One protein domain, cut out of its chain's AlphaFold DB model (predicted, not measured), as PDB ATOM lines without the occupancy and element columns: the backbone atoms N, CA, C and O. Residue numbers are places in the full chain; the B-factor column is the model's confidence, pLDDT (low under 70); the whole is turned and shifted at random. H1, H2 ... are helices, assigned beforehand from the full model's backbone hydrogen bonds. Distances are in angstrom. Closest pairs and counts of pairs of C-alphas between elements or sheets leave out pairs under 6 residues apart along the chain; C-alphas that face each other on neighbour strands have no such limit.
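This is residues 97 to 225 of the 884 residues of the protein "GIP protein" of Symbiodinium natans (UniProt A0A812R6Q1). Three separate helix pairs, H1 with H2, H3 with H4 and H5 with H6, form the corners of an open, loose triangle. The long link, residues 170 to 193, joins the second pair to the third. The printed part has 129 residues with six named helices, H1 to H6 in order, no named strand: all helix, loose, radius of gyration of the C-alphas 17.7 A, spans 47 by 43 by 24 A.

Find C-alpha 101 at (214.514, 216.566, 224.369), where H1, residues 101 to 111, begins. Next come H2, residues 121 to 133, H3, 140 to 149, H4, 160 to 169, and H5, 194 to 206. H6, residues 212 to 225, runs 19.8 A to C-alpha 225 at (189.749, 191.090, 226.249).

Look at C-alphas 101 and 121, 5.4 A apart, the closest where H1 and H2 touch, a shallow tilt of 26 degrees, the same way. H3 and H4 touch, the same way at a shallow 25 degrees; their closest C-alphas, 140 and 160, are 6.1 A apart. H5 and H6 touch at C-alphas 201 and 218, the closest, 5.8 A apart, a steep tilt of 63 degrees, opposite ways. Helices of different pairs are apart. In H1 to H6 every O i to N i+4 pair is within hydrogen-bond range.

The farthest C-alphas, Lys 98 and Asn 206, are 48.5 A apart. The printed part has no cut; the link H4 to H5 is long. Look for pLDDT under 70 in 48 residues, among them 155 to 176.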
ATOM      1  N   SER A  97     213.947 224.578 217.735       67.88
ATOM      2  CA  SER A  97     215.092 223.958 217.057       67.88
ATOM      3  C   SER A  97     216.349 223.840 217.929       67.88
ATOM      4  O   SER A  97     217.121 222.908 217.726       67.88
ATOM      5  N   LYS A  98     216.540 224.737 218.908       73.44
ATOM      6  CA  LYS A  98     217.689 224.770 219.832       73.44
ATOM      7  C   LYS A  98     217.415 224.097 221.189       73.44
ATOM      8  O   LYS A  98     218.295 224.092 222.044       73.44
ATOM      9  N   MET A  99     216.217 223.550 221.421       79.00
ATOM     10  CA  MET A  99     215.883 222.868 222.678       79.00
ATOM     11  C   MET A  99     216.266 221.381 222.653       79.00
ATOM     12  O   MET A  99     215.971 220.660 221.701       79.00
ATOM     13  N   THR A 100     216.853 220.894 223.747       83.38
ATOM     14  CA  THR A 100     217.072 219.455 223.986       83.38
ATOM     15  C   THR A 100     215.754 218.717 224.258       83.38
ATOM     16  O   THR A 100     214.783 219.320 224.716       83.38
ATOM     17  N   LYS A 101     215.713 217.385 224.077       75.81
ATOM     18  CA  LYS A 101     214.514 216.566 224.369       75.81
ATOM     19  C   LYS A 101     213.985 216.756 225.804       75.81
ATOM     20  O   LYS A 101     212.774 216.816 225.999       75.81
ATOM     21  N   ALA A 102     214.861 216.934 226.795       78.44
ATOM     22  CA  ALA A 102     214.454 217.226 228.175       78.44
ATOM     23  C   ALA A 102     213.789 218.611 228.318       78.44
ATOM     24  O   ALA A 102     212.762 218.736 228.987       78.44
ATOM     25  N   GLN A 103     214.329 219.640 227.655       80.69
ATOM     26  CA  GLN A 103     213.726 220.978 227.620       80.69
ATOM     27  C   GLN A 103     212.393 220.982 226.860       80.69
ATOM     28  O   GLN A 103     211.452 221.609 227.327       80.69
ATOM     29  N   LEU A 104     212.273 220.237 225.757       78.31
ATOM     30  CA  LEU A 104     211.026 220.094 224.993       78.31
ATOM     31  C   LEU A 104     209.919 219.404 225.807       78.31
ATOM     32  O   LEU A 104     208.787 219.878 225.820       78.31
ATOM     33  N   ILE A 105     210.238 218.343 226.555       77.94
ATOM     34  CA  ILE A 105     209.281 217.708 227.481       77.94
ATOM     35  C   ILE A 105     208.889 218.683 228.604       77.94
ATOM     36  O   ILE A 105     207.710 218.795 228.937       77.94
ATOM     37  N   SER A 106     209.844 219.441 229.155       76.25
ATOM     38  CA  SER A 106     209.552 220.470 230.162       76.25
ATOM     39  C   SER A 106     208.707 221.627 229.607       76.25
ATOM     40  O   SER A 106     207.867 222.164 230.326       76.25
ATOM     41  N   GLU A 107     208.906 222.007 228.346       74.81
ATOM     42  CA  GLU A 107     208.125 223.022 227.635       74.81
ATOM     43  C   GLU A 107     206.697 222.520 227.388       74.81
ATOM     44  O   GLU A 107     205.753 223.231 227.718       74.81
ATOM     45  N   ALA A 108     206.511 221.272 226.943       71.38
ATOM     46  CA  ALA A 108     205.190 220.642 226.836       71.38
ATOM     47  C   ALA A 108     204.463 220.599 228.193       71.38
ATOM     48  O   ALA A 108     203.315 221.029 228.303       71.38
ATOM     49  N   MET A 109     205.157 220.205 229.268       71.06
ATOM     50  CA  MET A 109     204.602 220.229 230.627       71.06
ATOM     51  C   MET A 109     204.268 221.645 231.132       71.06
ATOM     52  O   MET A 109     203.311 221.799 231.892       71.06
ATOM     53  N   ARG A 110     205.019 222.678 230.721       70.56
ATOM     54  CA  ARG A 110     204.730 224.096 231.016       70.56
ATOM     55  C   ARG A 110     203.520 224.611 230.229       70.56
ATOM     56  O   ARG A 110     202.745 225.408 230.750       70.56
ATOM     57  N   VAL A 111     203.389 224.165 228.983       66.56
ATOM     58  CA  VAL A 111     202.334 224.521 228.024       66.56
ATOM     59  C   VAL A 111     201.015 223.787 228.309       66.56
ATOM     60  O   VAL A 111     199.941 224.312 228.021       66.56
ATOM     61  N   GLY A 112     201.082 222.608 228.930       60.56
ATOM     62  CA  GLY A 112     199.935 221.764 229.272       60.56
ATOM     63  C   GLY A 112     199.650 220.642 228.267       60.56
ATOM     64  O   GLY A 112     198.713 219.874 228.484       60.56
ATOM     65  N   THR A 113     200.449 220.510 227.205       69.44
ATOM     66  CA  THR A 113     200.368 219.393 226.256       69.44
ATOM     67  C   THR A 113     200.911 218.101 226.870       69.44
ATOM     68  O   THR A 113     201.838 218.101 227.683       69.44
ATOM     69  N   ILE A 114     200.307 216.972 226.493       71.19
ATOM     70  CA  ILE A 114     200.748 215.631 226.890       71.19
ATOM     71  C   ILE A 114     201.566 215.066 225.730       71.19
ATOM     72  O   ILE A 114     201.093 215.056 224.598       71.19
ATOM     73  N   VAL A 115     202.787 214.621 226.017       75.75
ATOM     74  CA  VAL A 115     203.710 214.028 225.041       75.75
ATOM     75  C   VAL A 115     204.302 212.747 225.617       75.75
ATOM     76  O   VAL A 115     204.536 212.660 226.827       75.75
ATOM     77  N   HIS A 116     204.530 211.752 224.763       71.94
ATOM     78  CA  HIS A 116     205.122 210.486 225.179       71.94
ATOM     79  C   HIS A 116     206.617 210.639 225.502       71.94
ATOM     80  O   HIS A 116     207.310 211.500 224.954       71.94
ATOM     81  N   ARG A 117     207.156 209.781 226.377       71.50
ATOM     82  CA  ARG A 117     208.581 209.840 226.769       71.50
ATOM     83  C   ARG A 117     209.516 209.299 225.689       71.50
ATOM     84  O   ARG A 117     210.647 209.775 225.566       71.50
ATOM     85  N   ASN A 118     209.051 208.336 224.896       66.50
ATOM     86  CA  ASN A 118     209.882 207.666 223.893       66.50
ATOM     87  C   ASN A 118     209.895 208.404 222.542       66.50
ATOM     88  O   ASN A 118     210.899 208.292 221.845       66.50
ATOM     89  N   TRP A 119     208.886 209.239 222.239       72.44
ATOM     90  CA  TRP A 119     208.801 210.051 221.011       72.44
ATOM     91  C   TRP A 119     210.090 210.826 220.695       72.44
ATOM     92  O   TRP A 119     210.808 211.290 221.589       72.44
ATOM     93  N   ALA A 120     210.388 210.963 219.411       67.62
ATOM     94  CA  ALA A 120     211.539 211.670 218.887       67.62
ATOM     95  C   ALA A 120     211.484 213.174 219.199       67.62
ATOM     96  O   ALA A 120     210.428 213.775 219.407       67.62
ATOM     97  N   THR A 121     212.658 213.806 219.189       70.81
ATOM     98  CA  THR A 121     212.813 215.254 219.388       70.81
ATOM     99  C   THR A 121     211.929 216.059 218.426       70.81
ATOM    100  O   THR A 121     211.315 217.040 218.841       70.81
ATOM    101  N   GLU A 122     211.801 215.611 217.172       65.56
ATOM    102  CA  GLU A 122     211.022 216.305 216.141       65.56
ATOM    103  C   GLU A 122     209.505 216.111 216.289       65.56
ATOM    104  O   GLU A 122     208.759 217.044 216.018       65.56
ATOM    105  N   GLU A 123     209.036 214.976 216.817       65.56
ATOM    106  CA  GLU A 123     207.611 214.753 217.127       65.56
ATOM    107  C   GLU A 123     207.152 215.673 218.271       65.56
ATOM    108  O   GLU A 123     206.121 216.341 218.188       65.56
ATOM    109  N   ILE A 124     207.972 215.794 219.323       71.00
ATOM    110  CA  ILE A 124     207.689 216.685 220.459       71.00
ATOM    111  C   ILE A 124     207.770 218.161 220.023       71.00
ATOM    112  O   ILE A 124     206.953 218.979 220.455       71.00
ATOM    113  N   LYS A 125     208.704 218.514 219.124       73.12
ATOM    114  CA  LYS A 125     208.722 219.833 218.465       73.12
ATOM    115  C   LYS A 125     207.462 220.062 217.631       73.12
ATOM    116  O   LYS A 125     206.901 221.145 217.743       73.12
ATOM    117  N   ALA A 126     207.003 219.088 216.844       68.25
ATOM    118  CA  ALA A 126     205.816 219.220 215.999       68.25
ATOM    119  C   ALA A 126     204.562 219.530 216.831       68.25
ATOM    120  O   ALA A 126     203.892 220.518 216.553       68.25
ATOM    121  N   VAL A 127     204.321 218.799 217.925       67.06
ATOM    122  CA  VAL A 127     203.207 219.073 218.860       67.06
ATOM    123  C   VAL A 127     203.322 220.464 219.510       67.06
ATOM    124  O   VAL A 127     202.318 221.146 219.728       67.06
ATOM    125  N   LEU A 128     204.540 220.938 219.800       70.69
ATOM    126  CA  LEU A 128     204.766 222.292 220.325       70.69
ATOM    127  C   LEU A 128     204.622 223.393 219.262       70.69
ATOM    128  O   LEU A 128     204.192 224.499 219.595       70.69
ATOM    129  N   VAL A 129     204.952 223.112 218.000       73.00
ATOM    130  CA  VAL A 129     204.694 224.001 216.857       73.00
ATOM    131  C   VAL A 129     203.196 224.070 216.582       73.00
ATOM    132  O   VAL A 129     202.676 225.173 216.469       73.00
ATOM    133  N   GLU A 130     202.487 222.941 216.571       63.25
ATOM    134  CA  GLU A 130     201.034 222.879 216.395       63.25
ATOM    135  C   GLU A 130     200.306 223.640 217.510       63.25
ATOM    136  O   GLU A 130     199.473 224.492 217.214       63.25
ATOM    137  N   TYR A 131     200.689 223.461 218.780       64.50
ATOM    138  CA  TYR A 131     200.141 224.266 219.880       64.50
ATOM    139  C   TYR A 131     200.388 225.774 219.683       64.50
ATOM    140  O   TYR A 131     199.500 226.594 219.927       64.50
ATOM    141  N   ARG A 132     201.594 226.167 219.246       64.62
ATOM    142  CA  ARG A 132     201.926 227.576 218.972       64.62
ATOM    143  C   ARG A 132     201.161 228.114 217.749       64.62
ATOM    144  O   ARG A 132     200.793 229.286 217.750       64.62
ATOM    145  N   ALA A 133     200.879 227.269 216.756       53.88
ATOM    146  CA  ALA A 133     200.128 227.595 215.545       53.88
ATOM    147  C   ALA A 133     198.606 227.642 215.767       53.88
ATOM    148  O   ALA A 133     197.945 228.480 215.163       53.88
ATOM    149  N   ALA A 134     198.057 226.848 216.694       54.03
ATOM    150  CA  ALA A 134     196.632 226.800 217.052       54.03
ATOM    151  C   ALA A 134     196.082 228.099 217.688       54.03
ATOM    152  O   ALA A 134     194.909 228.176 218.049       54.03
ATOM    153  N   ARG A 135     196.920 229.137 217.821       47.31
ATOM    154  CA  ARG A 135     196.510 230.527 218.081       47.31
ATOM    155  C   ARG A 135     196.138 231.321 216.821       47.31
ATOM    156  O   ARG A 135     195.628 232.428 216.960       47.31
ATOM    157  N   LYS A 136     196.350 230.775 215.621       47.03
ATOM    158  CA  LYS A 136     195.626 231.169 214.404       47.03
ATOM    159  C   LYS A 136     194.414 230.256 214.239       47.03
ATOM    160  O   LYS A 136     194.505 229.048 214.446       47.03
ATOM    161  N   GLU A 137     193.285 230.825 213.838       40.38
ATOM    162  CA  GLU A 137     192.103 230.034 213.510       40.38
ATOM    163  C   GLU A 137     192.299 229.322 212.167       40.38
ATOM    164  O   GLU A 137     192.303 229.968 211.122       40.38
ATOM    165  N   VAL A 138     192.409 227.989 212.182       55.12
ATOM    166  CA  VAL A 138     192.387 227.176 210.950       55.12
ATOM    167  C   VAL A 138     191.083 227.450 210.198       55.12
ATOM    168  O   VAL A 138     190.003 227.424 210.802       55.12
ATOM    169  N   SER A 139     191.161 227.736 208.903       60.03
ATOM    170  CA  SER A 139     190.018 228.122 208.077       60.03
ATOM    171  C   SER A 139     189.173 226.915 207.635       60.03
ATOM    172  O   SER A 139     189.587 225.758 207.733       60.03
ATOM    173  N   LEU A 140     187.947 227.164 207.158       59.31
ATOM    174  CA  LEU A 140     187.083 226.096 206.639       59.31
ATOM    175  C   LEU A 140     187.638 225.435 205.351       59.31
ATOM    176  O   LEU A 140     187.550 224.210 205.268       59.31
ATOM    177  N   PRO A 141     188.228 226.169 204.377       72.12
ATOM    178  CA  PRO A 141     188.826 225.561 203.184       72.12
ATOM    179  C   PRO A 141     189.986 224.602 203.484       72.12
ATOM    180  O   PRO A 141     190.007 223.500 202.944       72.12
ATOM    181  N   GLU A 142     190.900 224.970 204.390       71.62
ATOM    182  CA  GLU A 142     192.035 224.114 204.789       71.62
ATOM    183  C   GLU A 142     191.562 222.774 205.378       71.62
ATOM    184  O   GLU A 142     192.150 221.726 205.117       71.62
ATOM    185  N   LEU A 143     190.458 222.792 206.135       72.00
ATOM    186  CA  LEU A 143     189.861 221.585 206.708       72.00
ATOM    187  C   LEU A 143     189.155 220.707 205.666       72.00
ATOM    188  O   LEU A 143     189.145 219.492 205.840       72.00
ATOM    189  N   LYS A 144     188.592 221.282 204.592       77.81
ATOM    190  CA  LYS A 144     188.054 220.494 203.468       77.81
ATOM    191  C   LYS A 144     189.182 219.806 202.706       77.81
ATOM    192  O   LYS A 144     189.185 218.586 202.629       77.81
ATOM    193  N   MET A 145     190.205 220.564 202.306       79.62
ATOM    194  CA  MET A 145     191.387 220.030 201.620       79.62
ATOM    195  C   MET A 145     192.045 218.874 202.399       79.62
ATOM    196  O   MET A 145     192.381 217.851 201.809       79.62
ATOM    197  N   LYS A 146     192.155 218.992 203.731       69.06
ATOM    198  CA  LYS A 146     192.696 217.926 204.593       69.06
ATOM    199  C   LYS A 146     191.744 216.734 204.789       69.06
ATOM    200  O   LYS A 146     192.209 215.622 205.020       69.06
ATOM    201  N   ALA A 147     190.427 216.928 204.697       75.00
ATOM    202  CA  ALA A 147     189.474 215.817 204.664       75.00
ATOM    203  C   ALA A 147     189.577 215.038 203.344       75.00
ATOM    204  O   ALA A 147     189.595 213.810 203.366       75.00
ATOM    205  N   ASP A 148     189.712 215.744 202.220       79.00
ATOM    206  CA  ASP A 148     189.827 215.148 200.886       79.00
ATOM    207  C   ASP A 148     191.161 214.390 200.718       79.00
ATOM    208  O   ASP A 148     191.172 213.266 200.214       79.00
ATOM    209  N   GLU A 149     192.267 214.933 201.247       77.12
ATOM    210  CA  GLU A 149     193.572 214.255 201.372       77.12
ATOM    211  C   GLU A 149     193.465 212.929 202.153       77.12
ATOM    212  O   GLU A 149     193.986 211.896 201.724       77.12
ATOM    213  N   LEU A 150     192.726 212.935 203.268       72.44
ATOM    214  CA  LEU A 150     192.452 211.755 204.098       72.44
ATOM    215  C   LEU A 150     191.312 210.866 203.556       72.44
ATOM    216  O   LEU A 150     190.962 209.873 204.192       72.44
ATOM    217  N   LYS A 151     190.732 211.198 202.390       76.56
ATOM    218  CA  LYS A 151     189.586 210.510 201.755       76.56
ATOM    219  C   LYS A 151     188.328 210.424 202.638       76.56
ATOM    220  O   LYS A 151     187.507 209.519 202.490       76.56
ATOM    221  N   VAL A 152     188.153 211.384 203.545       73.19
ATOM    222  CA  VAL A 152     187.009 211.493 204.457       73.19
ATOM    223  C   VAL A 152     185.859 212.208 203.744       73.19
ATOM    224  O   VAL A 152     185.809 213.437 203.681       73.19
ATOM    225  N   GLY A 153     184.923 211.425 203.201       67.31
ATOM    226  CA  GLY A 153     183.761 211.943 202.476       67.31
ATOM    227  C   GLY A 153     182.934 212.928 203.309       67.31
ATOM    228  O   GLY A 153     182.545 212.629 204.439       67.31
ATOM    229  N   HIS A 154     182.651 214.108 202.752       74.38
ATOM    230  CA  HIS A 154     181.961 215.184 203.459       74.38
ATOM    231  C   HIS A 154     180.860 215.840 202.608       74.38
ATOM    232  O   HIS A 154     181.014 216.054 201.409       74.38
ATOM    233  N   GLY A 155     179.726 216.175 203.234       64.25
ATOM    234  CA  GLY A 155     178.599 216.826 202.551       64.25
ATOM    235  C   GLY A 155     178.862 218.304 202.211       64.25
ATOM    236  O   GLY A 155     179.686 218.948 202.870       64.25
ATOM    237  N   PRO A 156     178.134 218.894 201.240       59.62
ATOM    238  CA  PRO A 156     178.408 220.244 200.734       59.62
ATOM    239  C   PRO A 156     178.421 221.305 201.849       59.62
ATOM    240  O   PRO A 156     179.394 222.056 201.980       59.62
ATOM    241  N   ASN A 157     177.403 221.270 202.716       56.78
ATOM    242  CA  ASN A 157     177.188 222.202 203.830       56.78
ATOM    243  C   ASN A 157     177.750 221.687 205.175       56.78
ATOM    244  O   ASN A 157     177.151 221.906 206.230       56.78
ATOM    245  N   VAL A 158     178.878 220.964 205.170       63.25
ATOM    246  CA  VAL A 158     179.505 220.482 206.413       63.25
ATOM    247  C   VAL A 158     180.021 221.643 207.279       63.25
ATOM    248  O   VAL A 158     180.692 222.559 206.802       63.25
ATOM    249  N   THR A 159     179.728 221.605 208.580       63.62
ATOM    250  CA  THR A 159     180.202 222.613 209.540       63.62
ATOM    251  C   THR A 159     181.623 222.310 210.019       63.62
ATOM    252  O   THR A 159     182.017 221.147 210.133       63.62
ATOM    253  N   LYS A 160     182.378 223.359 210.386       53.88
ATOM    254  CA  LYS A 160     183.763 223.272 210.896       53.88
ATOM    255  C   LYS A 160     183.935 222.198 211.981       53.88
ATOM    256  O   LYS A 160     184.878 221.415 211.933       53.88
ATOM    257  N   GLY A 161     182.998 222.136 212.931       45.97
ATOM    258  CA  GLY A 161     183.016 221.167 214.030       45.97
ATOM    259  C   GLY A 161     182.743 219.721 213.601       45.97
ATOM    260  O   GLY A 161     183.398 218.815 214.107       45.97
ATOM    261  N   ASN A 162     181.825 219.486 212.655       51.34
ATOM    262  CA  ASN A 162     181.539 218.126 212.187       51.34
ATOM    263  C   ASN A 162     182.663 217.597 211.278       51.34
ATOM    264  O   ASN A 162     183.013 216.426 211.360       51.34
ATOM    265  N   LEU A 163     183.288 218.465 210.475       63.47
ATOM    266  CA  LEU A 163     184.439 218.099 209.647       63.47
ATOM    267  C   LEU A 163     185.669 217.738 210.499       63.47
ATOM    268  O   LEU A 163     186.268 216.686 210.296       63.47
ATOM    269  N   LEU A 164     185.974 218.542 211.528       55.66
ATOM    270  CA  LEU A 164     187.001 218.223 212.531       55.66
ATOM    271  C   LEU A 164     186.729 216.900 213.265       55.66
ATOM    272  O   LEU A 164     187.671 216.178 213.585       55.66
ATOM    273  N   ARG A 165     185.456 216.573 213.529       58.25
ATOM    274  CA  ARG A 165     185.067 215.297 214.142       58.25
ATOM    275  C   ARG A 165     185.388 214.115 213.221       58.25
ATOM    276  O   ARG A 165     186.070 213.201 213.664       58.25
ATOM    277  N   MET A 166     184.968 214.163 211.956       57.69
ATOM    278  CA  MET A 166     185.193 213.065 211.002       57.69
ATOM    279  C   MET A 166     186.689 212.846 210.711       57.69
ATOM    280  O   MET A 166     187.141 211.707 210.718       57.69
ATOM    281  N   ILE A 167     187.479 213.922 210.570       67.31
ATOM    282  CA  ILE A 167     188.951 213.848 210.444       67.31
ATOM    283  C   ILE A 167     189.596 213.189 211.675       67.31
ATOM    284  O   ILE A 167     190.573 212.454 211.557       67.31
ATOM    285  N   ARG A 168     189.076 213.445 212.882       54.44
ATOM    286  CA  ARG A 168     189.595 212.834 214.114       54.44
ATOM    287  C   ARG A 168     189.204 211.359 214.234       54.44
ATOM    288  O   ARG A 168     190.012 210.548 214.675       54.44
ATOM    289  N   GLU A 169     187.985 211.015 213.830       52.41
ATOM    290  CA  GLU A 169     187.478 209.638 213.811       52.41
ATOM    291  C   GLU A 169     188.224 208.760 212.792       52.41
ATOM    292  O   GLU A 169     188.440 207.585 213.070       52.41
ATOM    293  N   SER A 170     188.709 209.316 211.675       59.06
ATOM    294  CA  SER A 170     189.518 208.578 210.690       59.06
ATOM    295  C   SER A 170     190.995 208.383 211.072       59.06
ATOM    296  O   SER A 170     191.690 207.628 210.400       59.06
ATOM    297  N   VAL A 171     191.501 209.074 212.103       56.12
ATOM    298  CA  VAL A 171     192.932 209.062 212.489       56.12
ATOM    299  C   VAL A 171     193.196 208.294 213.794       56.12
ATOM    300  O   VAL A 171     194.280 207.741 213.973       56.12
ATOM    301  N   ASN A 172     192.227 208.210 214.710       52.88
ATOM    302  CA  ASN A 172     192.420 207.556 216.009       52.88
ATOM    303  C   ASN A 172     192.269 206.019 215.944       52.88
ATOM    304  O   ASN A 172     191.161 205.497 216.061       52.88
ATOM    305  N   THR A 173     193.381 205.274 215.923       57.97
ATOM    306  CA  THR A 173     193.386 203.884 216.426       57.97
ATOM    307  C   THR A 173     193.481 203.888 217.962       57.97
ATOM    308  O   THR A 173     194.471 204.413 218.481       57.97
ATOM    309  N   PRO A 174     192.527 203.296 218.713       61.34
ATOM    310  CA  PRO A 174     192.495 203.378 220.181       61.34
ATOM    311  C   PRO A 174     193.758 202.891 220.913       61.34
ATOM    312  O   PRO A 174     194.114 203.442 221.950       61.34
ATOM    313  N   ASP A 175     194.472 201.904 220.362       62.41
ATOM    314  CA  ASP A 175     195.700 201.335 220.943       62.41
ATOM    315  C   ASP A 175     196.847 202.344 221.132       62.41
ATOM    316  O   ASP A 175     197.721 202.115 221.971       62.41
ATOM    317  N   GLN A 176     196.848 203.438 220.362       63.59
ATOM    318  CA  GLN A 176     197.866 204.496 220.398       63.59
ATOM    319  C   GLN A 176     197.448 205.712 221.245       63.59
ATOM    320  O   GLN A 176     198.213 206.670 221.361       63.59
ATOM    321  N   GLU A 177     196.247 205.727 221.836       73.38
ATOM    322  CA  GLU A 177     195.831 206.880 222.634       73.38
ATOM    323  C   GLU A 177     196.627 206.965 223.949       73.38
ATOM    324  O   GLU A 177     196.817 205.982 224.668       73.38
ATOM    325  N   LEU A 178     197.117 208.171 224.263       75.75
ATOM    326  CA  LEU A 178     197.861 208.429 225.490       75.75
ATOM    327  C   LEU A 178     196.922 208.536 226.697       75.75
ATOM    328  O   LEU A 178     195.996 209.355 226.714       75.75
ATOM    329  N   MET A 179     197.254 207.774 227.738       78.06
ATOM    330  CA  MET A 179     196.692 207.854 229.083       78.06
ATOM    331  C   MET A 179     196.952 209.241 229.688       78.06
ATOM    332  O   MET A 179     198.097 209.683 229.819       78.06
ATOM    333  N   LYS A 180     195.896 209.954 230.080       76.62
ATOM    334  CA  LYS A 180     195.953 211.366 230.510       76.62
ATOM    335  C   LYS A 180     195.940 211.512 232.028       76.62
ATOM    336  O   LYS A 180     196.263 212.595 232.530       76.62
ATOM    337  N   VAL A 181     195.639 210.432 232.750       70.69
ATOM    338  CA  VAL A 181     195.448 210.377 234.208       70.69
ATOM    339  C   VAL A 181     196.235 209.230 234.862       70.69
ATOM    340  O   VAL A 181     196.894 208.441 234.192       70.69
ATOM    341  N   GLY A 182     196.208 209.152 236.195       75.50
ATOM    342  CA  GLY A 182     196.794 208.031 236.936       75.50
ATOM    343  C   GLY A 182     198.330 207.963 236.946       75.50
ATOM    344  O   GLY A 182     199.027 208.945 236.684       75.50
ATOM    345  N   GLN A 183     198.859 206.787 237.306       77.00
ATOM    346  CA  GLN A 183     200.304 206.527 237.407       77.00
ATOM    347  C   GLN A 183     200.981 206.443 236.030       77.00
ATOM    348  O   GLN A 183     202.116 206.890 235.876       77.00
ATOM    349  N   TYR A 184     200.268 205.919 235.032       81.62
ATOM    350  CA  TYR A 184     200.754 205.710 233.665       81.62
ATOM    351  C   TYR A 184     200.436 206.898 232.742       81.62
ATOM    352  O   TYR A 184     200.321 206.748 231.530       81.62
ATOM    353  N   ARG A 185     200.305 208.109 233.301       77.38
ATOM    354  CA  ARG A 185     200.066 209.329 232.523       77.38
ATOM    355  C   ARG A 185     201.206 209.584 231.530       77.38
ATOM    356  O   ARG A 185     202.356 209.760 231.938       77.38
ATOM    357  N   GLY A 186     200.857 209.695 230.252       72.25
ATOM    358  CA  GLY A 186     201.792 209.885 229.146       72.25
ATOM    359  C   GLY A 186     202.441 208.594 228.645       72.25
ATOM    360  O   GLY A 186     203.542 208.691 228.116       72.25
ATOM    361  N   TYR A 187     201.786 207.444 228.839       79.25
ATOM    362  CA  TYR A 187     202.022 206.163 228.151       79.25
ATOM    363  C   TYR A 187     200.859 205.875 227.189       79.25
ATOM    364  O   TYR A 187     199.746 206.362 227.417       79.25
ATOM    365  N   GLU A 188     201.091 205.092 226.141       82.06
ATOM    366  CA  GLU A 188     200.034 204.614 225.236       82.06
ATOM    367  C   GLU A 188     199.195 203.515 225.909       82.06
ATOM    368  O   GLU A 188     199.710 202.743 226.718       82.06
ATOM    369  N   PHE A 189     197.906 203.394 225.569       84.38
ATOM    370  CA  PHE A 189     197.009 202.380 226.151       84.38
ATOM    371  C   PHE A 189     197.578 200.948 226.079       84.38
ATOM    372  O   PHE A 189     197.465 200.200 227.052       84.38
ATOM    373  N   ARG A 190     198.276 200.586 224.992       78.75
ATOM    374  CA  ARG A 190     198.966 199.286 224.840       78.75
ATOM    375  C   ARG A 190     200.177 199.054 225.758       78.75
ATOM    376  O   ARG A 190     200.595 197.910 225.898       78.75
ATOM    377  N   GLU A 191     200.753 200.096 226.357       81.56
ATOM    378  CA  GLU A 191     201.904 199.999 227.272       81.56
ATOM    379  C   GLU A 191     201.486 199.918 228.750       81.56
ATOM    380  O   GLU A 191     202.313 199.629 229.619       81.56
ATOM    381  N   VAL A 192     200.216 200.194 229.066       85.31
ATOM    382  CA  VAL A 192     199.713 200.189 230.444       85.31
ATOM    383  C   VAL A 192     199.579 198.739 230.944       85.31
ATOM    384  O   VAL A 192     198.846 197.958 230.336       85.31
ATOM    385  N   PRO A 193     200.227 198.345 232.062       86.38
ATOM    386  CA  PRO A 193     200.205 196.958 232.529       86.38
ATOM    387  C   PRO A 193     198.799 196.440 232.853       86.38
ATOM    388  O   PRO A 193     198.007 197.121 233.507       86.38
ATOM    389  N   GLU A 194     198.520 195.180 232.502       83.75
ATOM    390  CA  GLU A 194     197.218 194.538 232.744       83.75
ATOM    391  C   GLU A 194     196.761 194.583 234.209       83.75
ATOM    392  O   GLU A 194     195.567 194.608 234.488       83.75
ATOM    393  N   SER A 195     197.692 194.566 235.169       83.94
ATOM    394  CA  SER A 195     197.380 194.677 236.598       83.94
ATOM    395  C   SER A 195     196.732 196.020 236.950       83.94
ATOM    396  O   SER A 195     195.845 196.069 237.799       83.94
ATOM    397  N   TYR A 196     197.113 197.095 236.255       88.50
ATOM    398  CA  TYR A 196     196.472 198.402 236.374       88.50
ATOM    399  C   TYR A 196     195.113 198.438 235.666       88.50
ATOM    400  O   TYR A 196     194.185 199.068 236.166       88.50
ATOM    401  N   ALA A 197     194.969 197.727 234.544       85.62
ATOM    402  CA  ALA A 197     193.702 197.622 233.818       85.62
ATOM    403  C   ALA A 197     192.642 196.800 234.576       85.62
ATOM    404  O   ALA A 197     191.496 197.237 234.683       85.62
ATOM    405  N   ARG A 198     193.038 195.676 235.197       83.88
ATOM    406  CA  ARG A 198     192.201 194.894 236.128       83.88
ATOM    407  C   ARG A 198     191.706 195.769 237.280       83.88
ATOM    408  O   ARG A 198     190.498 195.896 237.458       83.88
ATOM    409  N   TRP A 199     192.618 196.457 237.978       90.06
ATOM    410  CA  TRP A 199     192.246 197.397 239.043       90.06
ATOM    411  C   TRP A 199     191.303 198.503 238.542       90.06
ATOM    412  O   TRP A 199     190.295 198.776 239.184       90.06
ATOM    413  N   ALA A 200     191.577 199.120 237.388       86.94
ATOM    414  CA  ALA A 200     190.733 200.188 236.855       86.94
ATOM    415  C   ALA A 200     189.316 199.698 236.492       86.94
ATOM    416  O   ALA A 200     188.349 200.434 236.690       86.94
ATOM    417  N   SER A 201     189.180 198.459 236.010       85.75
ATOM    418  CA  SER A 201     187.893 197.806 235.739       85.75
ATOM    419  C   SER A 201     187.117 197.486 237.027       85.75
ATOM    420  O   SER A 201     185.914 197.743 237.104       85.75
ATOM    421  N   GLU A 202     187.791 196.995 238.069       84.38
ATOM    422  CA  GLU A 202     187.200 196.765 239.396       84.38
ATOM    423  C   GLU A 202     186.778 198.079 240.075       84.38
ATOM    424  O   GLU A 202     185.657 198.201 240.569       84.38
ATOM    425  N   GLU A 203     187.635 199.100 240.052       85.62
ATOM    426  CA  GLU A 203     187.339 200.427 240.599       85.62
ATOM    427  C   GLU A 203     186.180 201.091 239.830       85.62
ATOM    428  O   GLU A 203     185.313 201.698 240.450       85.62
ATOM    429  N   LEU A 204     186.080 200.911 238.503       83.50
ATOM    430  CA  LEU A 204     184.941 201.392 237.706       83.50
ATOM    431  C   LEU A 204     183.613 200.710 238.084       83.50
ATOM    432  O   LEU A 204     182.568 201.355 238.050       83.50
ATOM    433  N   LYS A 205     183.643 199.428 238.466       81.88
ATOM    434  CA  LYS A 205     182.458 198.681 238.931       81.88
ATOM    435  C   LYS A 205     182.017 199.107 240.338       81.88
ATOM    436  O   LYS A 205     180.832 199.028 240.652       81.88
ATOM    437  N   ASN A 206     182.947 199.602 241.157       78.12
ATOM    438  CA  ASN A 206     182.697 200.024 242.539       78.12
ATOM    439  C   ASN A 206     182.433 201.540 242.705       78.12
ATOM    440  O   ASN A 206     181.770 201.951 243.661       78.12
ATOM    441  N   ALA A 207     182.948 202.395 241.816       75.31
ATOM    442  CA  ALA A 207     182.930 203.850 241.979       75.31
ATOM    443  C   ALA A 207     181.707 204.532 241.334       75.31
ATOM    444  O   ALA A 207     181.460 204.440 240.135       75.31
ATOM    445  N   LYS A 208     180.993 205.355 242.119       64.62
ATOM    446  CA  LYS A 208     179.816 206.125 241.658       64.62
ATOM    447  C   LYS A 208     180.134 207.243 240.641       64.62
ATOM    448  O   LYS A 208     179.223 207.766 240.005       64.62
ATOM    449  N   SER A 209     181.401 207.627 240.489       65.62
ATOM    450  CA  SER A 209     181.882 208.466 239.383       65.62
ATOM    451  C   SER A 209     183.380 208.253 239.173       65.62
ATOM    452  O   SER A 209     184.139 208.369 240.135       65.62
ATOM    453  N   MET A 210     183.791 208.007 237.931       73.69
ATOM    454  CA  MET A 210     185.179 207.763 237.526       73.69
ATOM    455  C   MET A 210     185.644 208.826 236.516       73.69
ATOM    456  O   MET A 210     184.815 209.484 235.885       73.69
ATOM    457  N   ASP A 211     186.958 209.006 236.359       75.19
ATOM    458  CA  ASP A 211     187.517 209.900 235.338       75.19
ATOM    459  C   ASP A 211     187.208 209.383 233.912       75.19
ATOM    460  O   ASP A 211     187.465 208.204 233.643       75.19
ATOM    461  N   PRO A 212     186.686 210.218 232.987       74.44
ATOM    462  CA  PRO A 212     186.310 209.784 231.639       74.44
ATOM    463  C   PRO A 212     187.436 209.120 230.838       74.44
ATOM    464  O   PRO A 212     187.161 208.223 230.043       74.44
ATOM    465  N   ASP A 213     188.691 209.522 231.049       73.00
ATOM    466  CA  ASP A 213     189.838 208.961 230.329       73.00
ATOM    467  C   ASP A 213     190.159 207.536 230.809       73.00
ATOM    468  O   ASP A 213     190.458 206.649 230.008       73.00
ATOM    469  N   LEU A 214     189.983 207.276 232.111       79.69
ATOM    470  CA  LEU A 214     190.125 205.934 232.676       79.69
ATOM    471  C   LEU A 214     188.945 205.026 232.286       79.69
ATOM    472  O   LEU A 214     189.153 203.846 232.017       79.69
ATOM    473  N   VAL A 215     187.724 205.569 232.174       80.75
ATOM    474  CA  VAL A 215     186.565 204.840 231.613       80.75
ATOM    475  C   VAL A 215     186.832 204.420 230.164       80.75
ATOM    476  O   VAL A 215     186.501 203.301 229.775       80.75
ATOM    477  N   MET A 216     187.438 205.300 229.365       79.38
ATOM    478  CA  MET A 216     187.788 205.032 227.969       79.38
ATOM    479  C   MET A 216     188.860 203.940 227.850       79.38
ATOM    480  O   MET A 216     188.678 202.996 227.082       79.38
ATOM    481  N   PHE A 217     189.915 204.011 228.668       83.44
ATOM    482  CA  PHE A 217     190.941 202.970 228.767       83.44
ATOM    483  C   PHE A 217     190.367 201.604 229.177       83.44
ATOM    484  O   PHE A 217     190.661 200.598 228.534       83.44
ATOM    485  N   VAL A 218     189.507 201.558 230.204       83.88
ATOM    486  CA  VAL A 218     188.865 200.308 230.644       83.88
ATOM    487  C   VAL A 218     187.995 199.719 229.538       83.88
ATOM    488  O   VAL A 218     188.110 198.530 229.266       83.88
ATOM    489  N   ARG A 219     187.184 200.530 228.845       82.69
ATOM    490  CA  ARG A 219     186.353 200.056 227.723       82.69
ATOM    491  C   ARG A 219     187.180 199.503 226.565       82.69
ATOM    492  O   ARG A 219     186.806 198.481 226.004       82.69
ATOM    493  N   TRP A 220     188.294 200.151 226.223       85.31
ATOM    494  CA  TRP A 220     189.233 199.642 225.221       85.31
ATOM    495  C   TRP A 220     189.833 198.294 225.647       85.31
ATOM    496  O   TRP A 220     189.830 197.344 224.867       85.31
ATOM    497  N   TRP A 221     190.284 198.182 226.899       84.81
ATOM    498  CA  TRP A 221     190.876 196.953 227.425       84.81
ATOM    499  C   TRP A 221     189.854 195.812 227.532       84.81
ATOM    500  O   TRP A 221     190.155 194.692 227.133       84.81
ATOM    501  N   GLU A 222     188.628 196.085 227.990       82.88
ATOM    502  CA  GLU A 222     187.534 195.105 228.040       82.88
ATOM    503  C   GLU A 222     187.104 194.663 226.628       82.88
ATOM    504  O   GLU A 222     186.910 193.469 226.405       82.88
ATOM    505  N   ALA A 223     187.051 195.572 225.646       78.81
ATOM    506  CA  ALA A 223     186.787 195.226 224.245       78.81
ATOM    507  C   ALA A 223     187.915 194.392 223.607       78.81
ATOM    508  O   ALA A 223     187.644 193.535 222.772       78.81
ATOM    509  N   LYS A 224     189.170 194.604 224.022       78.69
ATOM    510  CA  LYS A 224     190.339 193.822 223.584       78.69
ATOM    511  C   LYS A 224     190.465 192.466 224.297       78.69
ATOM    512  O   LYS A 224     191.107 191.559 223.777       78.69
ATOM    513  N   GLN A 225     189.852 192.331 225.473       69.94
ATOM    514  CA  GLN A 225     189.749 191.090 226.249       69.94
ATOM    515  C   GLN A 225     188.545 190.222 225.853       69.94
ATOM    516  O   GLN A 225     188.533 189.037 226.174       69.94
TER     517      GLN A 225